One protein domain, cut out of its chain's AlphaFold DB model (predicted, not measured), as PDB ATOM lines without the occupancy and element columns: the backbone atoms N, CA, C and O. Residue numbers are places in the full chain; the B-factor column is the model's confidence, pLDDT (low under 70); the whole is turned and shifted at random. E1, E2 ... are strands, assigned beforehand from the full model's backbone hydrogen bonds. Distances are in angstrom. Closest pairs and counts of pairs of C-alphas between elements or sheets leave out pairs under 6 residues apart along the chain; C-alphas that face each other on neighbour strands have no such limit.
ATOM      1  N   ASN A  50     -15.339  -3.988  -1.599       88.19
ATOM      2  CA  ASN A  50     -15.488  -3.260  -2.851       88.19
ATOM      3  C   ASN A  50     -16.657  -2.276  -2.744       88.19
ATOM      4  O   ASN A  50     -17.758  -2.680  -2.395       88.19
ATOM      5  N   ASP A  51     -16.402  -0.995  -3.016       88.50
ATOM      6  CA  ASP A  51     -17.431   0.058  -3.049       88.50
ATOM      7  C   ASP A  51     -18.349   0.098  -1.802       88.50
ATOM      8  O   ASP A  51     -19.569   0.219  -1.873       88.50
ATOM      9  N   GLY A  52     -17.754  -0.075  -0.616       90.62
ATOM     10  CA  GLY A  52     -18.486  -0.092   0.656       90.62
ATOM     11  C   GLY A  52     -19.231  -1.396   0.968       90.62
ATOM     12  O   GLY A  52     -19.874  -1.474   2.012       90.62
ATOM     13  N   PHE A  53     -19.122  -2.417   0.117       95.56
ATOM     14  CA  PHE A  53     -19.594  -3.772   0.389       95.56
ATOM     15  C   PHE A  53     -18.455  -4.670   0.873       95.56
ATOM     16  O   PHE A  53     -17.346  -4.617   0.348       95.56
ATOM     17  N   GLU A  54     -18.747  -5.544   1.830       96.19
ATOM     18  CA  GLU A  54     -17.933  -6.704   2.198       96.19
ATOM     19  C   GLU A  54     -18.442  -7.922   1.410       96.19
ATOM     20  O   GLU A  54     -19.648  -8.173   1.353       96.19
ATOM     21  N   VAL A  55     -17.550  -8.695   0.788       96.19
ATOM     22  CA  VAL A  55     -17.931  -9.957   0.138       96.19
ATOM     23  C   VAL A  55     -18.263 -10.980   1.218       96.19
ATOM     24  O   VAL A  55     -17.379 -11.442   1.933       96.19
ATOM     25  N   TYR A  56     -19.539 -11.351   1.311       95.50
ATOM     26  CA  TYR A  56     -20.011 -12.388   2.226       95.50
ATOM     27  C   TYR A  56     -19.724 -13.782   1.669       95.50
ATOM     28  O   TYR A  56     -19.181 -14.642   2.361       95.50
ATOM     29  N   LYS A  57     -20.067 -14.016   0.396       95.81
ATOM     30  CA  LYS A  57     -19.780 -15.281  -0.287       95.81
ATOM     31  C   LYS A  57     -19.802 -15.101  -1.794       95.81
ATOM     32  O   LYS A  57     -20.743 -14.525  -2.322       95.81
ATOM     33  N   SER A  58     -18.821 -15.642  -2.504       96.56
ATOM     34  CA  SER A  58     -18.791 -15.603  -3.969       96.56
ATOM     35  C   SER A  58     -18.349 -16.931  -4.557       96.56
ATOM     36  O   SER A  58     -17.594 -17.671  -3.926       96.56
ATOM     37  N   GLY A  59     -18.760 -17.209  -5.788       96.81
ATOM     38  CA  GLY A  59     -18.304 -18.386  -6.510       96.81
ATOM     39  C   GLY A  59     -18.797 -18.424  -7.946       96.81
ATOM     40  O   GLY A  59     -19.559 -17.567  -8.388       96.81
ATOM     41  N   ALA A  60     -18.359 -19.455  -8.660       96.38
ATOM     42  CA  ALA A  60     -18.867 -19.808  -9.972       96.38
ATOM     43  C   ALA A  60     -19.310 -21.270  -9.952       96.38
ATOM     44  O   ALA A  60     -18.654 -22.119  -9.346       96.38
ATOM     45  N   VAL A  61     -20.430 -21.556 -10.598       95.75
ATOM     46  CA  VAL A  61     -20.977 -22.904 -10.719       95.75
ATOM     47  C   VAL A  61     -21.420 -23.137 -12.157       95.75
ATOM     48  O   VAL A  61     -21.998 -22.255 -12.788       95.75
ATOM     49  N   PHE A  62     -21.119 -24.323 -12.679       95.81
ATOM     50  CA  PHE A  62     -21.639 -24.800 -13.956       95.81
ATOM     51  C   PHE A  62     -22.944 -25.556 -13.709       95.81
ATOM     52  O   PHE A  62     -22.970 -26.500 -12.915       95.81
ATOM     53  N   ILE A  63     -24.016 -25.160 -14.392       95.38
ATOM     54  CA  ILE A  63     -25.314 -25.823 -14.319       95.38
ATOM     55  C   ILE A  63     -25.568 -26.506 -15.670       95.38
ATOM     56  O   ILE A  63     -25.787 -25.819 -16.669       95.38
ATOM     57  N   PRO A  64     -25.583 -27.852 -15.731       94.25
ATOM     58  CA  PRO A  64     -25.725 -28.609 -16.980       94.25
ATOM     59  C   PRO A  64     -27.178 -28.685 -17.488       94.25
ATOM     60  O   PRO A  64     -27.526 -29.587 -18.246       94.25
ATOM     61  N   ASN A  65     -28.061 -27.822 -16.989       92.19
ATOM     62  CA  ASN A  65     -29.474 -27.746 -17.346       92.19
ATOM     63  C   ASN A  65     -30.011 -26.342 -17.023       92.19
ATOM     64  O   ASN A  65     -29.354 -25.561 -16.343       92.19
ATOM     65  N   LEU A  66     -31.225 -26.020 -17.468       89.56
ATOM     66  CA  LEU A  66     -31.886 -24.751 -17.138       89.56
ATOM     67  C   LEU A  66     -32.716 -24.803 -15.845       89.56
ATOM     68  O   LEU A  66     -33.638 -24.006 -15.675       89.56
ATOM     69  N   LYS A  67     -32.454 -25.754 -14.938       90.75
ATOM     70  CA  LYS A  67     -33.179 -25.780 -13.664       90.75
ATOM     71  C   LYS A  67     -32.740 -24.615 -12.784       90.75
ATOM     72  O   LYS A  67     -31.641 -24.065 -12.919       90.75
ATOM     73  N   GLU A  68     -33.635 -24.249 -11.877       94.06
ATOM     74  CA  GLU A  68     -33.355 -23.224 -10.886       94.06
ATOM     75  C   GLU A  68     -32.237 -23.655  -9.931       94.06
ATOM     76  O   GLU A  68     -32.105 -24.827  -9.572       94.06
ATOM     77  N   SER A  69     -31.443 -22.675  -9.518       95.00
ATOM     78  CA  SER A  69     -30.416 -22.830  -8.496       95.00
ATOM     79  C   SER A  69     -30.908 -22.191  -7.206       95.00
ATOM     80  O   SER A  69     -31.299 -21.025  -7.203       95.00
ATOM     81  N   LYS A  70     -30.883 -22.942  -6.105       96.50
ATOM     82  CA  LYS A  70     -31.270 -22.453  -4.779       96.50
ATOM     83  C   LYS A  70     -30.036 -22.229  -3.914       96.50
ATOM     84  O   LYS A  70     -29.242 -23.143  -3.703       96.50
ATOM     85  N   PHE A  71     -29.934 -21.033  -3.360       97.12
ATOM     86  CA  PHE A  71     -28.934 -20.636  -2.384       97.12
ATOM     87  C   PHE A  71     -29.606 -20.531  -1.019       97.12
ATOM     88  O   PHE A  71     -30.489 -19.701  -0.832       97.12
ATOM     89  N   VAL A  72     -29.193 -21.366  -0.069       96.62
ATOM     90  CA  VAL A  72     -29.622 -21.267   1.331       96.62
ATOM     91  C   VAL A  72     -28.566 -20.454   2.070       96.62
ATOM     92  O   VAL A  72     -27.422 -20.889   2.194       96.62
ATOM     93  N   LEU A  73     -28.925 -19.240   2.484       95.81
ATOM     94  CA  LEU A  73     -28.010 -18.277   3.106       95.81
ATOM     95  C   LEU A  73     -28.093 -18.315   4.630       95.81
ATOM     96  O   LEU A  73     -27.096 -18.057   5.300       95.81
ATOM     97  N   ALA A  74     -29.263 -18.671   5.155       92.75
ATOM     98  CA  ALA A  74     -29.494 -18.922   6.566       92.75
ATOM     99  C   ALA A  74     -30.576 -19.998   6.739       92.75
ATOM    100  O   ALA A  74     -31.498 -20.109   5.923       92.75
ATOM    101  N   GLU A  75     -30.457 -20.796   7.801       91.75
ATOM    102  CA  GLU A  75     -31.415 -21.843   8.167       91.75
ATOM    103  C   GLU A  75     -32.383 -21.376   9.268       91.75
ATOM    104  O   GLU A  75     -32.297 -20.256   9.773       91.75
ATOM    105  N   ALA A  76     -33.339 -22.233   9.638       87.56
ATOM    106  CA  ALA A  76     -34.284 -21.939  10.710       87.56
ATOM    107  C   ALA A  76     -33.554 -21.628  12.040       87.56
ATOM    108  O   ALA A  76     -32.583 -22.308  12.370       87.56
ATOM    109  N   PRO A  77     -34.020 -20.636  12.825       86.81
ATOM    110  CA  PRO A  77     -35.265 -19.874  12.655       86.81
ATOM    111  C   PRO A  77     -35.178 -18.687  11.676       86.81
ATOM    112  O   PRO A  77     -36.215 -18.170  11.272       86.81
ATOM    113  N   ASN A  78     -33.982 -18.286  11.243       86.94
ATOM    114  CA  ASN A  78     -33.753 -17.097  10.412       86.94
ATOM    115  C   ASN A  78     -33.616 -17.457   8.929       86.94
ATOM    116  O   ASN A  78     -32.688 -17.010   8.260       86.94
ATOM    117  N   ARG A  79     -34.511 -18.313   8.422       92.88
ATOM    118  CA  ARG A  79     -34.383 -18.881   7.077       92.88
ATOM    119  C   ARG A  79     -34.309 -17.773   6.024       92.88
ATOM    120  O   ARG A  79     -35.166 -16.895   5.995       92.88
ATOM    121  N   LEU A  80     -33.320 -17.856   5.140       94.94
ATOM    122  CA  LEU A  80     -33.192 -16.971   3.989       94.94
ATOM    123  C   LEU A  80     -32.672 -17.756   2.792       94.94
ATOM    124  O   LEU A  80     -31.593 -18.348   2.831       94.94
ATOM    125  N   GLU A  81     -33.451 -17.740   1.721       96.94
ATOM    126  CA  GLU A  81     -33.158 -18.408   0.467       96.94
ATOM    127  C   GLU A  81     -33.180 -17.408  -0.683       96.94
ATOM    128  O   GLU A  81     -34.048 -16.539  -0.770       96.94
ATOM    129  N   VAL A  82     -32.246 -17.579  -1.610       97.75
ATOM    130  CA  VAL A  82     -32.257 -16.886  -2.893       97.75
ATOM    131  C   VAL A  82     -32.337 -17.927  -3.995       97.75
ATOM    132  O   VAL A  82     -31.577 -18.892  -4.002       97.75
ATOM    133  N   ILE A  83     -33.270 -17.753  -4.922       97.50
ATOM    134  CA  ILE A  83     -33.399 -18.598  -6.107       97.50
ATOM    135  C   ILE A  83     -32.867 -17.827  -7.309       97.50
ATOM    136  O   ILE A  83     -33.154 -16.647  -7.474       97.50
ATOM    137  N   PHE A  84     -32.111 -18.500  -8.164       97.25
ATOM    138  CA  PHE A  84     -31.766 -18.029  -9.496       97.25
ATOM    139  C   PHE A  84     -32.472 -18.913 -10.524       97.25
ATOM    140  O   PHE A  84     -32.341 -20.139 -10.483       97.25
ATOM    141  N   ARG A  85     -33.214 -18.306 -11.451       95.69
ATOM    142  CA  ARG A  85     -33.984 -19.005 -12.483       95.69
ATOM    143  C   ARG A  85     -33.767 -18.355 -13.843       95.69
ATOM    144  O   ARG A  85     -33.754 -17.132 -13.961       95.69
ATOM    145  N   ILE A  86     -33.658 -19.187 -14.874       95.06
ATOM    146  CA  ILE A  86     -33.713 -18.756 -16.271       95.06
ATOM    147  C   ILE A  86     -35.084 -19.133 -16.820       95.06
ATOM    148  O   ILE A  86     -35.519 -20.274 -16.679       95.06
ATOM    149  N   GLU A  87     -35.751 -18.184 -17.464       94.12
ATOM    150  CA  GLU A  87     -37.022 -18.419 -18.144       94.12
ATOM    151  C   GLU A  87     -36.891 -18.132 -19.636       94.12
ATOM    152  O   GLU A  87     -36.209 -17.199 -20.054       94.12
ATOM    153  N   ARG A  88     -37.579 -18.933 -20.450       92.50
ATOM    154  CA  ARG A  88     -37.710 -18.717 -21.889       92.50
ATOM    155  C   ARG A  88     -39.157 -18.355 -22.186       92.50
ATOM    156  O   ARG A  88     -40.049 -19.151 -21.904       92.50
ATOM    157  N   LYS A  89     -39.392 -17.160 -22.723       93.88
ATOM    158  CA  LYS A  89     -40.737 -16.664 -23.055       93.88
ATOM    159  C   LYS A  89     -40.760 -16.148 -24.482       93.88
ATOM    160  O   LYS A  89     -40.049 -15.210 -24.817       93.88
ATOM    161  N   GLU A  90     -41.551 -16.767 -25.343       93.69
ATOM    162  CA  GLU A  90     -41.651 -16.330 -26.734       93.69
ATOM    163  C   GLU A  90     -42.131 -14.871 -26.821       93.69
ATOM    164  O   GLU A  90     -43.012 -14.452 -26.072       93.69
ATOM    165  N   GLY A  91     -41.506 -14.081 -27.696       91.50
ATOM    166  CA  GLY A  91     -41.861 -12.676 -27.914       91.50
ATOM    167  C   GLY A  91     -41.467 -11.699 -26.798       91.50
ATOM    168  O   GLY A  91     -41.798 -10.522 -26.904       91.50
ATOM    169  N   GLN A  92     -40.767 -12.143 -25.747       92.75
ATOM    170  CA  GLN A  92     -40.232 -11.246 -24.718       92.75
ATOM    171  C   GLN A  92     -38.747 -10.959 -24.937       92.75
ATOM    172  O   GLN A  92     -37.972 -11.848 -25.289       92.75
ATOM    173  N   GLU A  93     -38.338  -9.719 -24.693       93.06
ATOM    174  CA  GLU A  93     -36.923  -9.354 -24.677       93.06
ATOM    175  C   GLU A  93     -36.220  -9.857 -23.408       93.06
ATOM    176  O   GLU A  93     -36.849 -10.379 -22.482       93.06
ATOM    177  N   ALA A  94     -34.894  -9.709 -23.382       93.19
ATOM    178  CA  ALA A  94     -34.089 -10.032 -22.216       93.19
ATOM    179  C   ALA A  94     -34.492  -9.141 -21.034       93.19
ATOM    180  O   ALA A  94     -34.342  -7.919 -21.084       93.19
ATOM    181  N   LEU A  95     -34.980  -9.756 -19.960       92.75
ATOM    182  CA  LEU A  95     -35.461  -9.048 -18.781       92.75
ATOM    183  C   LEU A  95     -34.971  -9.730 -17.513       92.75
ATOM    184  O   LEU A  95     -34.917 -10.955 -17.416       92.75
ATOM    185  N   LEU A  96     -34.687  -8.909 -16.510       92.31
ATOM    186  CA  LEU A  96     -34.358  -9.366 -15.178       92.31
ATOM    187  C   LEU A  96     -35.403  -8.863 -14.183       92.31
ATOM    188  O   LEU A  96     -35.594  -7.657 -14.033       92.31
ATOM    189  N   THR A  97     -36.072  -9.789 -13.501       93.81
ATOM    190  CA  THR A  97     -37.071  -9.482 -12.469       93.81
ATOM    191  C   THR A  97     -36.758 -10.171 -11.149       93.81
ATOM    192  O   THR A  97     -36.002 -11.144 -11.094       93.81
ATOM    193  N   GLN A  98     -37.355  -9.649 -10.077       94.69
ATOM    194  CA  GLN A  98     -37.356 -10.272  -8.760       94.69
ATOM    195  C   GLN A  98     -38.781 -10.664  -8.380       94.69
ATOM    196  O   GLN A  98     -39.725  -9.931  -8.674       94.69
ATOM    197  N   SER A  99     -38.926 -11.801  -7.708       94.94
ATOM    198  CA  SER A  99     -40.206 -12.281  -7.194       94.94
ATOM    199  C   SER A  99     -40.033 -12.813  -5.779       94.94
ATOM    200  O   SER A  99     -39.109 -13.578  -5.512       94.94
ATOM    201  N   ILE A 100     -40.917 -12.421  -4.864       95.19
ATOM    202  CA  ILE A 100     -40.972 -13.003  -3.520       95.19
ATOM    203  C   ILE A 100     -41.817 -14.274  -3.618       95.19
ATOM    204  O   ILE A 100     -43.031 -14.198  -3.782       95.19
ATOM    205  N   GLU A 101     -41.176 -15.437  -3.529       95.19
ATOM    206  CA  GLU A 101     -41.858 -16.738  -3.637       95.19
ATOM    207  C   GLU A 101     -42.573 -17.100  -2.323       95.19
ATOM    208  O   GLU A 101     -43.635 -17.716  -2.312       95.19
ATOM    209  N   ASN A 102     -41.982 -16.715  -1.189       94.00
ATOM    210  CA  ASN A 102     -42.549 -16.819   0.156       94.00
ATOM    211  C   ASN A 102     -41.769 -15.873   1.104       94.00
ATOM    212  O   ASN A 102     -40.780 -15.281   0.667       94.00
ATOM    213  N   PRO A 103     -42.144 -15.729   2.393       93.25
ATOM    214  CA  PRO A 103     -41.500 -14.777   3.311       93.25
ATOM    215  C   PRO A 103     -39.981 -14.931   3.490       93.25
ATOM    216  O   PRO A 103     -39.337 -14.013   3.988       93.25
ATOM    217  N   PHE A 104     -39.413 -16.074   3.105       93.81
ATOM    218  CA  PHE A 104     -38.004 -16.410   3.289       93.81
ATOM    219  C   PHE A 104     -37.268 -16.637   1.967       93.81
ATOM    220  O   PHE A 104     -36.091 -16.982   1.993       93.81
ATOM    221  N   THR A 105     -37.934 -16.496   0.815       95.50
ATOM    222  CA  THR A 105     -37.357 -16.842  -0.488       95.50
ATOM    223  C   THR A 105     -37.575 -15.734  -1.509       95.50
ATOM    224  O   THR A 105     -38.711 -15.448  -1.892       95.50
ATOM    225  N   LEU A 106     -36.473 -15.173  -2.009       96.69
ATOM    226  CA  LEU A 106     -36.466 -14.225  -3.123       96.69
ATOM    227  C   LEU A 106     -35.904 -14.896  -4.381       96.69
ATOM    228  O   LEU A 106     -34.802 -15.438  -4.358       96.69
ATOM    229  N   ALA A 107     -36.633 -14.841  -5.487       97.06
ATOM    230  CA  ALA A 107     -36.197 -15.354  -6.777       97.06
ATOM    231  C   ALA A 107     -35.712 -14.227  -7.693       97.06
ATOM    232  O   ALA A 107     -36.384 -13.213  -7.849       97.06
ATOM    233  N   PHE A 108     -34.572 -14.450  -8.340       97.06
ATOM    234  CA  PHE A 108     -34.058 -13.692  -9.473       97.06
ATOM    235  C   PHE A 108     -34.380 -14.456 -10.745       97.06
ATOM    236  O   PHE A 108     -33.938 -15.593 -10.923       97.06
ATOM    237  N   ILE A 109     -35.144 -13.827 -11.629       96.12
ATOM    238  CA  ILE A 109     -35.636 -14.447 -12.853       96.12
ATOM    239  C   ILE A 109     -35.029 -13.709 -14.037       96.12
ATOM    240  O   ILE A 109     -35.313 -12.535 -14.274       96.12
ATOM    241  N   PHE A 110     -34.193 -14.427 -14.776       95.56
ATOM    242  CA  PHE A 110     -33.564 -13.978 -16.006       95.56
ATOM    243  C   PHE A 110     -34.378 -14.531 -17.175       95.56
ATOM    244  O   PHE A 110     -34.257 -15.700 -17.540       95.56
ATOM    245  N   THR A 111     -35.257 -13.710 -17.739       95.44
ATOM    246  CA  THR A 111     -36.074 -14.062 -18.900       95.44
ATOM    247  C   THR A 111     -35.301 -13.785 -20.184       95.44
ATOM    248  O   THR A 111     -34.798 -12.682 -20.364       95.44
ATOM    249  N   ASN A 112     -35.209 -14.784 -21.065       94.50
ATOM    250  CA  ASN A 112     -34.503 -14.740 -22.351       94.50
ATOM    251  C   ASN A 112     -33.131 -14.038 -22.298       94.50
ATOM    252  O   ASN A 112     -32.877 -13.157 -23.124       94.50
ATOM    253  N   PRO A 113     -32.239 -14.391 -21.352       95.19
ATOM    254  CA  PRO A 113     -30.904 -13.808 -21.328       95.19
ATOM    255  C   PRO A 113     -30.209 -14.078 -22.671       95.19
ATOM    256  O   PRO A 113     -30.325 -15.193 -23.183       95.19
ATOM    257  N   PRO A 114     -29.511 -13.095 -23.260       93.12
ATOM    258  CA  PRO A 114     -28.859 -13.262 -24.552       93.12
ATOM    259  C   PRO A 114     -27.774 -14.345 -24.501       93.12
ATOM    260  O   PRO A 114     -27.272 -14.705 -23.435       93.12
ATOM    261  N   LEU A 115     -27.368 -14.831 -25.677       87.44
ATOM    262  CA  LEU A 115     -26.164 -15.651 -25.787       87.44
ATOM    263  C   LEU A 115     -24.945 -14.799 -25.403       87.44
ATOM    264  O   LEU A 115     -24.760 -13.696 -25.920       87.44
ATOM    265  N   GLY A 116     -24.138 -15.310 -24.476       85.69
ATOM    266  CA  GLY A 116     -23.037 -14.582 -23.852       85.69
ATOM    267  C   GLY A 116     -23.324 -14.200 -22.402       85.69
ATOM    268  O   GLY A 116     -24.138 -14.817 -21.716       85.69
ATOM    269  N   ARG A 117     -22.579 -13.202 -21.934       88.44
ATOM    270  CA  ARG A 117     -22.504 -12.764 -20.541       88.44
ATOM    271  C   ARG A 117     -23.578 -11.725 -20.221       88.44
ATOM    272  O   ARG A 117     -23.599 -10.662 -20.835       88.44
ATOM    273  N   TYR A 118     -24.437 -12.000 -19.245       92.88
ATOM    274  CA  TYR A 118     -25.565 -11.141 -18.878       92.88
ATOM    275  C   TYR A 118     -25.741 -11.053 -17.354       92.88
ATOM    276  O   TYR A 118     -25.549 -12.029 -16.635       92.88
ATOM    277  N   SER A 119     -26.050  -9.863 -16.837       92.06
ATOM    278  CA  SER A 119     -26.064  -9.559 -15.398       92.06
ATOM    279  C   SER A 119     -26.856  -8.285 -15.114       92.06
ATOM    280  O   SER A 119     -27.041  -7.451 -16.000       92.06
ATOM    281  N   HIS A 120     -27.229  -8.079 -13.848       85.44
ATOM    282  CA  HIS A 120     -27.535  -6.737 -13.352       85.44
ATOM    283  C   HIS A 120     -26.317  -5.812 -13.452       85.44
ATOM    284  O   HIS A 120     -25.176  -6.261 -13.320       85.44
ATOM    285  N   ALA A 121     -26.577  -4.511 -13.596       82.12
ATOM    286  CA  ALA A 121     -25.553  -3.471 -13.505       82.12
ATOM    287  C   ALA A 121     -25.063  -3.231 -12.063       82.12
ATOM    288  O   ALA A 121     -23.958  -2.733 -11.874       82.12
ATOM    289  N   SER A 122     -25.864  -3.582 -11.050       90.00
ATOM    290  CA  SER A 122     -25.535  -3.385  -9.634       90.00
ATOM    291  C   SER A 122     -26.060  -4.522  -8.743       90.00
ATOM    292  O   SER A 122     -27.073  -5.148  -9.086       90.00
ATOM    293  N   PRO A 123     -25.413  -4.788  -7.588       93.94
ATOM    294  CA  PRO A 123     -25.933  -5.710  -6.587       93.94
ATOM    295  C   PRO A 123     -27.340  -5.318  -6.136       93.94
ATOM    296  O   PRO A 123     -27.628  -4.148  -5.890       93.94
ATOM    297  N   GLN A 124     -28.214  -6.305  -6.005       94.12
ATOM    298  CA  GLN A 124     -29.606  -6.110  -5.628       94.12
ATOM    299  C   GLN A 124     -29.815  -6.494  -4.173       94.12
ATOM    300  O   GLN A 124     -29.313  -7.522  -3.732       94.12
ATOM    301  N   ARG A 125     -30.559  -5.681  -3.423       93.31
ATOM    302  CA  ARG A 125     -30.844  -5.946  -2.010       93.31
ATOM    303  C   ARG A 125     -31.768  -7.156  -1.889       93.31
ATOM    304  O   ARG A 125     -32.835  -7.165  -2.490       93.31
ATOM    305  N   VAL A 126     -31.376  -8.148  -1.096       94.06
ATOM    306  CA  VAL A 126     -32.139  -9.397  -0.915       94.06
ATOM    307  C   VAL A 126     -32.647  -9.602   0.509       94.06
ATOM    308  O   VAL A 126     -33.523 -10.431   0.725       94.06
ATOM    309  N   GLY A 127     -32.128  -8.854   1.485       91.94
ATOM    310  CA  GLY A 127     -32.584  -8.953   2.869       91.94
ATOM    311  C   GLY A 127     -31.555  -8.441   3.863       91.94
ATOM    312  O   GLY A 127     -30.860  -7.462   3.594       91.94
ATOM    313  N   HIS A 128     -31.466  -9.118   5.005       92.31
ATOM    314  CA  HIS A 128     -30.439  -8.888   6.014       92.31
ATOM    315  C   HIS A 128     -29.844 -10.217   6.466       92.31
ATOM    316  O   HIS A 128     -30.536 -11.235   6.471       92.31
ATOM    317  N   ILE A 129     -28.584 -10.190   6.881       92.50
ATOM    318  CA  ILE A 129     -27.918 -11.307   7.548       92.50
ATOM    319  C   ILE A 129     -26.973 -10.739   8.603       92.50
ATOM    320  O   ILE A 129     -26.303  -9.740   8.352       92.50
ATOM    321  N   ASP A 130     -26.986 -11.311   9.806       89.81
ATOM    322  CA  ASP A 130     -26.141 -10.887  10.933       89.81
ATOM    323  C   ASP A 130     -26.173  -9.371  11.224       89.81
ATOM    324  O   ASP A 130     -25.158  -8.749  11.527       89.81
ATOM    325  N   GLY A 131     -27.353  -8.752  11.102       90.06
ATOM    326  CA  GLY A 131     -27.553  -7.314  11.336       90.06
ATOM    327  C   GLY A 131     -27.087  -6.394  10.200       90.06
ATOM    328  O   GLY A 131     -27.278  -5.184  10.288       90.06
ATOM    329  N   LYS A 132     -26.530  -6.947   9.119       93.56
ATOM    330  CA  LYS A 132     -26.109  -6.211   7.922       93.56
ATOM    331  C   LYS A 132     -27.137  -6.333   6.808       93.56
ATOM    332  O   LYS A 132     -27.860  -7.326   6.720       93.56
ATOM    333  N   GLU A 133     -27.188  -5.345   5.924       95.62
ATOM    334  CA  GLU A 133     -27.948  -5.446   4.680       95.62
ATOM    335  C   GLU A 133     -27.265  -6.442   3.744       95.62
ATOM    336  O   GLU A 133     -26.058  -6.358   3.526       95.62
ATOM    337  N   LEU A 134     -28.037  -7.374   3.189       96.25
ATOM    338  CA  LEU A 134     -27.560  -8.401   2.273       96.25
ATOM    339  C   LEU A 134     -27.972  -8.067   0.843       96.25
ATOM    340  O   LEU A 134     -29.134  -7.754   0.566       96.25
ATOM    341  N   TYR A 135     -27.020  -8.206  -0.069       96.38
ATOM    342  CA  TYR A 135     -27.173  -7.975  -1.494       96.38
ATOM    343  C   TYR A 135     -26.688  -9.190  -2.284       96.38
ATOM    344  O   TYR A 135     -25.817  -9.931  -1.829       96.38
ATOM    345  N   ALA A 136     -27.230  -9.379  -3.482       96.81
ATOM    346  CA  ALA A 136     -26.816 -10.412  -4.417       96.81
ATOM    347  C   ALA A 136     -26.531  -9.813  -5.797       96.81
ATOM    348  O   ALA A 136     -27.268  -8.963  -6.295       96.81
ATOM    349  N   ALA A 137     -25.468 -10.290  -6.431       95.44
ATOM    350  CA  ALA A 137     -25.164 -10.056  -7.831       95.44
ATOM    351  C   ALA A 137     -25.015 -11.407  -8.531       95.44
ATOM    352  O   ALA A 137     -24.313 -12.292  -8.040       95.44
ATOM    353  N   PHE A 138     -25.672 -11.547  -9.680       96.38
ATOM    354  CA  PHE A 138     -25.620 -12.747 -10.505       96.38
ATOM    355  C   PHE A 138     -25.197 -12.388 -11.915       96.38
ATOM    356  O   PHE A 138     -25.737 -11.460 -12.516       96.38
ATOM    357  N   HIS A 139     -24.275 -13.180 -12.438       95.44
ATOM    358  CA  HIS A 139     -23.825 -13.119 -13.808       95.44
ATOM    359  C   HIS A 139     -24.003 -14.486 -14.448       95.44
ATOM    360  O   HIS A 139     -23.484 -15.482 -13.942       95.44
ATOM    361  N   VAL A 140     -24.725 -14.523 -15.558       95.94
ATOM    362  CA  VAL A 140     -25.010 -15.742 -16.301       95.94
ATOM    363  C   VAL A 140     -24.313 -15.712 -17.648       95.94
ATOM    364  O   VAL A 140     -24.310 -14.696 -18.338       95.94
ATOM    365  N   GLU A 141     -23.742 -16.846 -18.027       96.00
ATOM    366  CA  GLU A 141     -23.225 -17.092 -19.366       96.00
ATOM    367  C   GLU A 141     -23.921 -18.326 -19.941       96.00
ATOM    368  O   GLU A 141     -23.712 -19.442 -19.460       96.00
ATOM    369  N   ILE A 142     -24.797 -18.116 -20.930       95.44
ATOM    370  CA  ILE A 142     -25.573 -19.191 -21.565       95.44
ATOM    371  C   ILE A 142     -24.668 -20.048 -22.449       95.44
ATOM    372  O   ILE A 142     -23.876 -19.529 -23.232       95.44
ATOM    373  N   MET A 143     -24.823 -21.368 -22.353       92.94
ATOM    374  CA  MET A 143     -24.019 -22.354 -23.067       92.94
ATOM    375  C   MET A 143     -24.887 -23.331 -23.867       92.94
ATOM    376  O   MET A 143     -25.991 -23.698 -23.453       92.94
ATOM    377  N   GLY A 144     -24.346 -23.785 -25.003       90.62
ATOM    378  CA  GLY A 144     -24.911 -24.875 -25.801       90.62
ATOM    379  C   GLY A 144     -26.349 -24.629 -26.256       90.62
ATOM    380  O   GLY A 144     -27.178 -25.510 -26.078       90.62
ATOM    381  N   GLU A 145     -26.659 -23.441 -26.786       88.88
ATOM    382  CA  GLU A 145     -28.011 -23.088 -27.254       88.88
ATOM    383  C   GLU A 145     -29.091 -23.256 -26.168       88.88
ATOM    384  O   GLU A 145     -30.110 -23.911 -26.372       88.88
ATOM    385  N   TYR A 146     -28.870 -22.652 -24.994       89.81
ATOM    386  CA  TYR A 146     -29.783 -22.724 -23.841       89.81
ATOM    387  C   TYR A 146     -29.944 -24.136 -23.256       89.81
ATOM    388  O   TYR A 146     -31.010 -24.502 -22.767       89.81
ATOM    389  N   GLN A 147     -28.877 -24.932 -23.256       91.62
ATOM    390  CA  GLN A 147     -28.869 -26.228 -22.567       91.62
ATOM    391  C   GLN A 147     -28.229 -26.152 -21.185       91.62
ATOM    392  O   GLN A 147     -28.611 -26.898 -20.288       91.62
ATOM    393  N   ALA A 148     -27.275 -25.246 -21.001       94.19
ATOM    394  CA  ALA A 148     -26.520 -25.093 -19.769       94.19
ATOM    395  C   ALA A 148     -26.160 -23.623 -19.544       94.19
ATOM    396  O   ALA A 148     -26.325 -22.784 -20.434       94.19
ATOM    397  N   TYR A 149     -25.655 -23.307 -18.358       95.19
ATOM    398  CA  TYR A 149     -25.096 -21.991 -18.082       95.19
ATOM    399  C   TYR A 149     -23.994 -22.051 -17.029       95.19
ATOM    400  O   TYR A 149     -24.013 -22.897 -16.133       95.19
ATOM    401  N   ASN A 150     -23.049 -21.119 -17.122       96.25
ATOM    402  CA  ASN A 150     -22.194 -20.772 -15.995       96.25
ATOM    403  C   ASN A 150     -22.866 -19.650 -15.206       96.25
ATOM    404  O   ASN A 150     -23.272 -18.641 -15.781       96.25
ATOM    405  N   LEU A 151     -22.969 -19.828 -13.894       96.56
ATOM    406  CA  LEU A 151     -23.465 -18.821 -12.968       96.56
ATOM    407  C   LEU A 151     -22.335 -18.381 -12.053       96.56
ATOM    408  O   LEU A 151     -21.870 -19.155 -11.216       96.56
ATOM    409  N   THR A 152     -21.943 -17.121 -12.171       96.88
ATOM    410  CA  THR A 152     -21.119 -16.456 -11.166       96.88
ATOM    411  C   THR A 152     -22.042 -15.701 -10.223       96.88
ATOM    412  O   THR A 152     -22.911 -14.949 -10.666       96.88
ATOM    413  N   TYR A 153     -21.866 -15.907  -8.925       96.88
ATOM    414  CA  TYR A 153     -22.658 -15.261  -7.890       96.88
ATOM    415  C   TYR A 153     -21.756 -14.573  -6.874       96.88
ATOM    416  O   TYR A 153     -20.686 -15.077  -6.525       96.88
ATOM    417  N   THR A 154     -22.240 -13.451  -6.356       97.06
ATOM    418  CA  THR A 154     -21.618 -12.733  -5.246       97.06
ATOM    419  C   THR A 154     -22.709 -12.255  -4.301       97.06
ATOM    420  O   THR A 154     -23.546 -11.433  -4.668       97.06
ATOM    421  N   PHE A 155     -22.685 -12.758  -3.074       97.44
ATOM    422  CA  PHE A 155     -23.419 -12.231  -1.937       97.44
ATOM    423  C   PHE A 155     -22.535 -11.233  -1.198       97.44
ATOM    424  O   PHE A 155     -21.374 -11.515  -0.889       97.44
ATOM    425  N   LEU A 156     -23.091 -10.060  -0.940       97.25
ATOM    426  CA  LEU A 156     -22.401  -8.887  -0.424       97.25
ATOM    427  C   LEU A 156     -23.150  -8.379   0.799       97.25
ATOM    428  O   LEU A 156     -24.379  -8.367   0.793       97.25
ATOM    429  N   VAL A 157     -22.429  -7.919   1.812       97.00
ATOM    430  CA  VAL A 157     -23.031  -7.277   2.981       97.00
ATOM    431  C   VAL A 157     -22.548  -5.847   3.137       97.00
ATOM    432  O   VAL A 157     -21.411  -5.516   2.802       97.00
ATOM    433  N   LYS A 158     -23.426  -4.991   3.649       95.19
ATOM    434  CA  LYS A 158     -23.128  -3.600   3.991       95.19
ATOM    435  C   LYS A 158     -23.726  -3.290   5.356       95.19
ATOM    436  O   LYS A 158     -24.790  -3.809   5.693       95.19
ATOM    437  N   GLU A 159     -23.039  -2.474   6.149       90.38
ATOM    438  CA  GLU A 159     -23.615  -1.970   7.400       90.38
ATOM    439  C   GLU A 159     -24.943  -1.278   7.093       90.38
ATOM    440  O   GLU A 159     -25.024  -0.503   6.137       90.38
ATOM    441  N   ALA A 160     -25.979  -1.571   7.881       74.44
ATOM    442  CA  ALA A 160     -27.282  -0.969   7.660       74.44
ATOM    443  C   ALA A 160     -27.168   0.551   7.779       74.44
ATOM    444  O   ALA A 160     -26.845   1.088   8.846       74.44
TER     445      ALA A 160
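This is residues 50 to 160 of the 163 residues of an uncharacterized protein of Aeromonas hydrophila (UniProt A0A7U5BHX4). Two twisted sheets lie face to face as a sandwich, with strands crossed at 36 degrees. In the larger sheet, the long strands E8 and E9 run side by side with E1 along E9's far side, while the short strands E6 and E7 share E8's other side; the second sheet runs E2, E3, E5, E4. The printed part has 111 residues, with nine named strands, E1 to E9 in chain order, and no named helix, so its class is all strand. The larger sheet is branched and its neighbour pairs are antiparallel, while the second is mixed. The whole is compact, with a radius of gyration of the C-alphas of 14.2 A and spans of 41 by 30 by 24 A.

In the larger sheet, E8, residues 132 to 143, and E9, residues 148 to 159, form an antiparallel hairpin at 165 degrees, with N 137 and O 154 2.8 A apart. On the other side of E9 from E8 is the edge strand E1, residues 53 to 63, with N 59 and O 153 3.0 A apart; E1 bends by 59 degrees at residue 56. E7, residues 124 to 129, and E6, residues 117 to 119, lie on one side of E8, E7 beside residues 132 to 136 and E6 beside 138 to 141. N 134 and O 127 are 2.9 A apart, and N 118 and O 140 are 2.8 A apart. E7, E8 and E9 form a meander, each strand the antiparallel neighbour of the one before. In the second sheet, E3, residues 80 to 87, and E5, residues 105 to 111, are parallel inner strands at 17 degrees, with N 108 and O 83 2.8 A apart. The edge strands are E2, residues 69 to 74, in a hairpin with E3, where N 71 and O 82 are 2.8 A apart, and E4, residues 95 to 102, in a hairpin with E5, where N 107 and O 99 are 2.8 A apart. Between the sheets, E8 is near both E3 and E5, and the closest C-alphas of E5 and E7, those of Leu 106 and Val 126, are 6.8 A apart.

E1 begins with C-alpha 53 at (-19.594, -3.772, 0.389) and is 27.1 A long. E2 measures 15.6 A, E3 22.5 A, E4 21.7 A, E5 18.7 A, E6 7.0 A and E7 14.3 A. E8 is 35.0 A long, from C-alpha 132 at (-26.109, -6.211, 7.922). E9, 35.8 A, ends at C-alpha 159, (-23.615, -1.970, 7.400).

The C-alphas of Gly 91 and Gly 131, the two farthest apart, are 42.1 A apart. The printed part has no cut. The link from E3 to E4 is short, and the other links are tight. Mean pLDDT of the printed part is 93.6, and no printed residue is under 70.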